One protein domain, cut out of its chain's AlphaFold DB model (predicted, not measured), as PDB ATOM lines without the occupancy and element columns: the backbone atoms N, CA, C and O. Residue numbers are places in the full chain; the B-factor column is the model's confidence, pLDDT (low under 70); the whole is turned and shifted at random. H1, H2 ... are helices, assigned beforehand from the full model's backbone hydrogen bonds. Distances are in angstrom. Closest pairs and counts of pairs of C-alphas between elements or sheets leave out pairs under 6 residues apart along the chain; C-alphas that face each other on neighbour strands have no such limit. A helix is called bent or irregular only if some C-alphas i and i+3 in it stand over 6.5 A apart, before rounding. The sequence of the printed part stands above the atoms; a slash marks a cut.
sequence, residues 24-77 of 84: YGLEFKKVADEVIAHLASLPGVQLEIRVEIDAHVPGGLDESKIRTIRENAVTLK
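This is residues 24 to 77 of the 84 residues of an uncharacterized protein of Mycobacterium sp. ENV421 (UniProt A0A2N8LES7). Two separate helices lie at different places along an open rod, joined by one long link that folds back along its length in a drawn-out Z. H1 runs out to one end, residues 41 to 62 travel back to the other, and H2 turns inward again. The printed part has 54 residues with two named helices, H1 then H2, and no named strand: all helix. It is extended, with a radius of gyration of the C-alphas of 15.9 A and spans of 47 by 21 by 13 A.

H1, residues 24 to 40, begins at C-alpha 24 (10.519, -0.293, -7.412) and measures 21.3 A. It has a kink of 36 degrees near residue 31 and is only just irregular, C-alphas 34 and 37 being 6.54 A apart. H2, residues 63 to 75, measures 18.2 A and ends at C-alpha 75 (7.815, 19.217, -2.105).

H1 and H2 are apart, with no C-alpha of one within 8 A of the other. Residues 24 to 31, 41 to 46 and 50 to 77 stand free. In H2 every O i to N i+4 pair is within hydrogen-bond range; in H1, 11 of 13 are.

The farthest C-alphas, of Pro 43 and Gly 59, are 48.8 A apart. The link from H1 to H2 is long, 22 residues. The printed part has no cut, and no printed residue is under 70 in pLDDT.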
ATOM      1  N   TYR A  24      11.790  -0.891  -7.826       92.75
ATOM      2  CA  TYR A  24      10.519  -0.293  -7.412       92.75
ATOM      3  C   TYR A  24       9.918   0.618  -8.484       92.75
ATOM      4  O   TYR A  24       8.716   0.573  -8.705       92.75
ATOM      5  N   GLY A  25      10.736   1.387  -9.213       93.62
ATOM      6  CA  GLY A  25      10.250   2.244 -10.299       93.62
ATOM      7  C   GLY A  25       9.612   1.454 -11.448       93.62
ATOM      8  O   GLY A  25       8.549   1.828 -11.943       93.62
ATOM      9  N   LEU A  26      10.221   0.331 -11.846       96.25
ATOM     10  CA  LEU A  26       9.685  -0.541 -12.895       96.25
ATOM     11  C   LEU A  26       8.431  -1.279 -12.419       96.25
ATOM     12  O   LEU A  26       7.458  -1.385 -13.165       96.25
ATOM     13  N   GLU A  27       8.444  -1.794 -11.191       95.31
ATOM     14  CA  GLU A  27       7.288  -2.511 -10.655       95.31
ATOM     15  C   GLU A  27       6.101  -1.579 -10.400       95.31
ATOM     16  O   GLU A  27       4.971  -1.941 -10.726       95.31
ATOM     17  N   PHE A  28       6.346  -0.358  -9.917       94.19
ATOM     18  CA  PHE A  28       5.306   0.659  -9.782       94.19
ATOM     19  C   PHE A  28       4.733   1.048 -11.145       94.19
ATOM     20  O   PHE A  28       3.518   1.119 -11.291       94.19
ATOM     21  N   LYS A  29       5.580   1.216 -12.171       95.44
ATOM     22  CA  LYS A  29       5.106   1.437 -13.545       95.44
ATOM     23  C   LYS A  29       4.198   0.303 -14.021       95.44
ATOM     24  O   LYS A  29       3.161   0.573 -14.612       95.44
ATOM     25  N   LYS A  30       4.542  -0.952 -13.729       95.62
ATOM     26  CA  LYS A  30       3.694  -2.097 -14.081       95.62
ATOM     27  C   LYS A  30       2.328  -2.031 -13.388       95.62
ATOM     28  O   LYS A  30       1.313  -2.231 -14.043       95.62
ATOM     29  N   VAL A  31       2.286  -1.690 -12.096       92.38
ATOM     30  CA  VAL A  31       1.021  -1.448 -11.370       92.38
ATOM     31  C   VAL A  31       0.243  -0.281 -11.989       92.38
ATOM     32  O   VAL A  31      -0.980  -0.350 -12.124       92.38
ATOM     33  N   ALA A  32       0.945   0.777 -12.401       93.62
ATOM     34  CA  ALA A  32       0.337   1.926 -13.051       93.62
ATOM     35  C   ALA A  32      -0.343   1.545 -14.374       93.62
ATOM     36  O   ALA A  32      -1.503   1.890 -14.588       93.62
ATOM     37  N   ASP A  33       0.354   0.783 -15.215       95.94
ATOM     38  CA  ASP A  33      -0.112   0.404 -16.547       95.94
ATOM     39  C   ASP A  33      -1.205  -0.689 -16.492       95.94
ATOM     40  O   ASP A  33      -2.186  -0.611 -17.228       95.94
ATOM     41  N   GLU A  34      -1.078  -1.688 -15.608       93.69
ATOM     42  CA  GLU A  34      -1.967  -2.868 -15.573       93.69
ATOM     43  C   GLU A  34      -3.152  -2.745 -14.603       93.69
ATOM     44  O   GLU A  34      -4.068  -3.563 -14.653       93.69
ATOM     45  N   VAL A  35      -3.152  -1.764 -13.694       88.88
ATOM     46  CA  VAL A  35      -4.226  -1.608 -12.693       88.88
ATOM     47  C   VAL A  35      -4.749  -0.182 -12.674       88.88
ATOM     48  O   VAL A  35      -5.931   0.048 -12.941       88.88
ATOM     49  N   ILE A  36      -3.879   0.789 -12.389       91.62
ATOM     50  CA  ILE A  36      -4.298   2.185 -12.192       91.62
ATOM     51  C   ILE A  36      -4.901   2.755 -13.480       91.62
ATOM     52  O   ILE A  36      -5.961   3.372 -13.420       91.62
ATOM     53  N   ALA A  37      -4.280   2.519 -14.639       92.81
ATOM     54  CA  ALA A  37      -4.762   3.029 -15.922       92.81
ATOM     55  C   ALA A  37      -6.168   2.514 -16.263       92.81
ATOM     56  O   ALA A  37      -7.022   3.284 -16.702       92.81
ATOM     57  N   HIS A  38      -6.441   1.231 -16.007       87.62
ATOM     58  CA  HIS A  38      -7.765   0.657 -16.231       87.62
ATOM     59  C   HIS A  38      -8.807   1.241 -15.276       87.62
ATOM     60  O   HIS A  38      -9.877   1.639 -15.738       87.62
ATOM     61  N   LEU A  39      -8.491   1.378 -13.982       86.81
ATOM     62  CA  LEU A  39      -9.392   2.008 -13.011       86.81
ATOM     63  C   LEU A  39      -9.681   3.470 -13.368       86.81
ATOM     64  O   LEU A  39     -10.839   3.875 -13.372       86.81
ATOM     65  N   ALA A  40      -8.649   4.239 -13.721       90.44
ATOM     66  CA  ALA A  40      -8.766   5.646 -14.094       90.44
ATOM     67  C   ALA A  40      -9.573   5.866 -15.386       90.44
ATOM     68  O   ALA A  40     -10.122   6.947 -15.585       90.44
ATOM     69  N   SER A  41      -9.663   4.856 -16.257       92.19
ATOM     70  CA  SER A  41     -10.457   4.928 -17.491       92.19
ATOM     71  C   SER A  41     -11.970   4.791 -17.269       92.19
ATOM     72  O   SER A  41     -12.748   5.048 -18.191       92.19
ATOM     73  N   LEU A  42     -12.406   4.393 -16.069       90.75
ATOM     74  CA  LEU A  42     -13.818   4.171 -15.767       90.75
ATOM     75  C   LEU A  42     -14.573   5.506 -15.590       90.75
ATOM     76  O   LEU A  42     -14.152   6.353 -14.795       90.75
ATOM     77  N   PRO A  43     -15.720   5.708 -16.266       91.56
ATOM     78  CA  PRO A  43     -16.524   6.914 -16.096       91.56
ATOM     79  C   PRO A  43     -16.988   7.108 -14.648       91.56
ATOM     80  O   PRO A  43     -17.558   6.203 -14.044       91.56
ATOM     81  N   GLY A  44     -16.779   8.309 -14.103       89.50
ATOM     82  CA  GLY A  44     -17.237   8.674 -12.757       89.50
ATOM     83  C   GLY A  44     -16.426   8.071 -11.604       89.50
ATOM     84  O   GLY A  44     -16.849   8.190 -10.454       89.50
ATOM     85  N   VAL A  45     -15.277   7.441 -11.877       91.12
ATOM     86  CA  VAL A  45     -14.418   6.878 -10.828       91.12
ATOM     87  C   VAL A  45     -13.855   7.975  -9.918       91.12
ATOM     88  O   VAL A  45     -13.354   9.002 -10.378       91.12
ATOM     89  N   GLN A  46     -13.909   7.739  -8.609       88.44
ATOM     90  CA  GLN A  46     -13.148   8.497  -7.618       88.44
ATOM     91  C   GLN A  46     -11.972   7.626  -7.194       88.44
ATOM     92  O   GLN A  46     -12.129   6.700  -6.401       88.44
ATOM     93  N   LEU A  47     -10.812   7.871  -7.797       81.19
ATOM     94  CA  LEU A  47      -9.614   7.077  -7.561       81.19
ATOM     95  C   LEU A  47      -8.687   7.803  -6.586       81.19
ATOM     96  O   LEU A  47      -8.194   8.888  -6.884       81.19
ATOM     97  N   GLU A  48      -8.423   7.176  -5.444       83.50
ATOM     98  CA  GLU A  48      -7.395   7.598  -4.494       83.50
ATOM     99  C   GLU A  48      -6.257   6.572  -4.510       83.50
ATOM    100  O   GLU A  48      -6.492   5.372  -4.374       83.50
ATOM    101  N   ILE A  49      -5.020   7.041  -4.684       83.19
ATOM    102  CA  ILE A  49      -3.820   6.197  -4.667       83.19
ATOM    103  C   ILE A  49      -2.972   6.629  -3.479       83.19
ATOM    104  O   ILE A  49      -2.607   7.799  -3.368       83.19
ATOM    105  N   ARG A  50      -2.639   5.677  -2.609       81.31
ATOM    106  CA  ARG A  50      -1.755   5.885  -1.460       81.31
ATOM    107  C   ARG A  50      -0.496   5.048  -1.639       81.31
ATOM    108  O   ARG A  50      -0.579   3.897  -2.058       81.31
ATOM    109  N   VAL A  51       0.658   5.637  -1.338       80.25
ATOM    110  CA  VAL A  51       1.960   4.963  -1.384       80.25
ATOM    111  C   VAL A  51       2.533   4.953   0.023       80.25
ATOM    112  O   VAL A  51       2.672   6.005   0.640       80.25
ATOM    113  N   GLU A  52       2.868   3.761   0.504       77.25
ATOM    114  CA  GLU A  52       3.550   3.547   1.776       77.25
ATOM    115  C   GLU A  52       5.009   3.168   1.506       77.25
ATOM    116  O   GLU A  52       5.301   2.401   0.583       77.25
ATOM    117  N   ILE A  53       5.928   3.746   2.279       82.38
ATOM    118  CA  ILE A  53       7.368   3.507   2.156       82.38
ATOM    119  C   ILE A  53       7.900   3.164   3.544       82.38
ATOM    120  O   ILE A  53       8.004   4.043   4.393       82.38
ATOM    121  N   ASP A  54       8.273   1.901   3.743       81.62
ATOM    122  CA  ASP A  54       8.972   1.437   4.941       81.62
ATOM    123  C   ASP A  54      10.461   1.243   4.621       81.62
ATOM    124  O   ASP A  54      10.830   0.581   3.646       81.62
ATOM    125  N   ALA A  55      11.321   1.861   5.428       83.88
ATOM    126  CA  ALA A  55      12.764   1.770   5.299       83.88
ATOM    127  C   ALA A  55      13.411   1.615   6.677       83.88
ATOM    128  O   ALA A  55      13.391   2.526   7.506       83.88
ATOM    129  N   HIS A  56      14.072   0.476   6.887       84.69
ATOM    130  CA  HIS A  56      14.900   0.248   8.062       84.69
ATOM    131  C   HIS A  56      16.367   0.543   7.747       84.69
ATOM    132  O   HIS A  56      16.964  -0.089   6.876       84.69
ATOM    133  N   VAL A  57      16.962   1.482   8.485       86.62
ATOM    134  CA  VAL A  57      18.379   1.839   8.353       86.62
ATOM    135  C   VAL A  57      19.100   1.520   9.664       86.62
ATOM    136  O   VAL A  57      19.038   2.315  10.608       86.62
ATOM    137  N   PRO A  58      19.786   0.365   9.758       85.94
ATOM    138  CA  PRO A  58      20.579   0.028  10.933       85.94
ATOM    139  C   PRO A  58      21.640   1.103  11.197       85.94
ATOM    140  O   PRO A  58      22.417   1.446  10.311       85.94
ATOM    141  N   GLY A  59      21.673   1.643  12.416       87.25
ATOM    142  CA  GLY A  59      22.590   2.731  12.786       87.25
ATOM    143  C   GLY A  59      22.080   4.143  12.472       87.25
ATOM    144  O   GLY A  59      22.749   5.111  12.826       87.25
ATOM    145  N   GLY A  60      20.883   4.269  11.894       85.25
ATOM    146  CA  GLY A  60      20.224   5.547  11.643       85.25
ATOM    147  C   GLY A  60      20.704   6.261  10.379       85.25
ATOM    148  O   GLY A  60      21.513   5.760   9.600       85.25
ATOM    149  N   LEU A  61      20.157   7.454  10.166       84.12
ATOM    150  CA  LEU A  61      20.515   8.342   9.067       84.12
ATOM    151  C   LEU A  61      21.243   9.564   9.621       84.12
ATOM    152  O   LEU A  61      20.926  10.047  10.705       84.12
ATOM    153  N   ASP A  62      22.200  10.084   8.857       90.38
ATOM    154  CA  ASP A  62      22.773  11.393   9.153       90.38
ATOM    155  C   ASP A  62      21.735  12.510   8.931       90.38
ATOM    156  O   ASP A  62      20.776  12.373   8.164       90.38
ATOM    157  N   GLU A  63      21.935  13.638   9.612       87.31
ATOM    158  CA  GLU A  63      21.008  14.774   9.580       87.31
ATOM    159  C   GLU A  63      20.802  15.325   8.162       87.31
ATOM    160  O   GLU A  63      19.696  15.736   7.804       87.31
ATOM    161  N   SER A  64      21.842  15.276   7.322       90.62
ATOM    162  CA  SER A  64      21.769  15.772   5.949       90.62
ATOM    163  C   SER A  64      20.800  14.948   5.099       90.62
ATOM    164  O   SER A  64      19.946  15.524   4.423       90.62
ATOM    165  N   LYS A  65      20.842  13.614   5.209       87.19
ATOM    166  CA  LYS A  65      19.912  12.707   4.523       87.19
ATOM    167  C   LYS A  65      18.492  12.859   5.041       87.19
ATOM    168  O   LYS A  65      17.564  12.893   4.236       87.19
ATOM    169  N   ILE A  66      18.318  12.987   6.358       86.94
ATOM    170  CA  ILE A  66      16.996  13.219   6.961       86.94
ATOM    171  C   ILE A  66      16.385  14.502   6.397       86.94
ATOM    172  O   ILE A  66      15.228  14.495   5.967       86.94
ATOM    173  N   ARG A  67      17.162  15.591   6.357       87.06
ATOM    174  CA  ARG A  67      16.708  16.866   5.799       87.06
ATOM    175  C   ARG A  67      16.313  16.718   4.333       87.06
ATOM    176  O   ARG A  67      15.208  17.111   3.975       87.06
ATOM    177  N   THR A  68      17.155  16.087   3.517       88.94
ATOM    178  CA  THR A  68      16.857  15.861   2.095       88.94
ATOM    179  C   THR A  68      15.575  15.051   1.888       88.94
ATOM    180  O   THR A  68      14.745  15.420   1.058       88.94
ATOM    181  N   ILE A  69      15.371  13.969   2.646       88.50
ATOM    182  CA  ILE A  69      14.153  13.150   2.540       88.50
ATOM    183  C   ILE A  69      12.917  13.979   2.914       88.50
ATOM    184  O   ILE A  69      11.925  13.954   2.187       88.50
ATOM    185  N   ARG A  70      12.987  14.758   4.002       85.25
ATOM    186  CA  ARG A  70      11.887  15.630   4.441       85.25
ATOM    187  C   ARG A  70      11.556  16.719   3.420       85.25
ATOM    188  O   ARG A  70      10.387  16.899   3.097       85.25
ATOM    189  N   GLU A  71      12.556  17.412   2.885       86.06
ATOM    190  CA  GLU A  71      12.364  18.464   1.874       86.06
ATOM    191  C   GLU A  71      11.698  17.917   0.604       86.06
ATOM    192  O   GLU A  71      10.783  18.539   0.056       86.06
ATOM    193  N   ASN A  72      12.092  16.715   0.176       87.12
ATOM    194  CA  ASN A  72      11.461  16.036  -0.951       87.12
ATOM    195  C   ASN A  72      10.019  15.625  -0.635       87.12
ATOM    196  O   ASN A  72       9.132  15.870  -1.449       87.12
ATOM    197  N   ALA A  73       9.763  15.046   0.542       84.81
ATOM    198  CA  ALA A  73       8.419  14.648   0.963       84.81
ATOM    199  C   ALA A  73       7.457  15.848   1.000       84.81
ATOM    200  O   ALA A  73       6.355  15.771   0.455       84.81
ATOM    201  N   VAL A  74       7.903  16.983   1.551       83.69
ATOM    202  CA  VAL A  74       7.140  18.241   1.564       83.69
ATOM    203  C   VAL A  74       6.892  18.745   0.141       83.69
ATOM    204  O   VAL A  74       5.757  19.068  -0.208       83.69
ATOM    205  N   THR A  75       7.926  18.771  -0.704       86.38
ATOM    206  CA  THR A  75       7.815  19.217  -2.105       86.38
ATOM    207  C   THR A  75       6.827  18.361  -2.901       86.38
ATOM    208  O   THR A  75       6.020  18.885  -3.671       86.38
ATOM    209  N   LEU A  76       6.848  17.047  -2.678       84.00
ATOM    210  CA  LEU A  76       5.942  16.078  -3.296       84.00
ATOM    211  C   LEU A  76       4.573  16.006  -2.604       84.00
ATOM    212  O   LEU A  76       3.729  15.212  -3.016       84.00
ATOM    213  N   LYS A  77       4.332  16.848  -1.588       82.25
ATOM    214  CA  LYS A  77       3.082  16.928  -0.822       82.25
ATOM    215  C   LYS A  77       2.663  15.591  -0.212       82.25
ATOM    216  O   LYS A  77       1.469  15.299  -0.125       82.25
TER     217      LYS A  77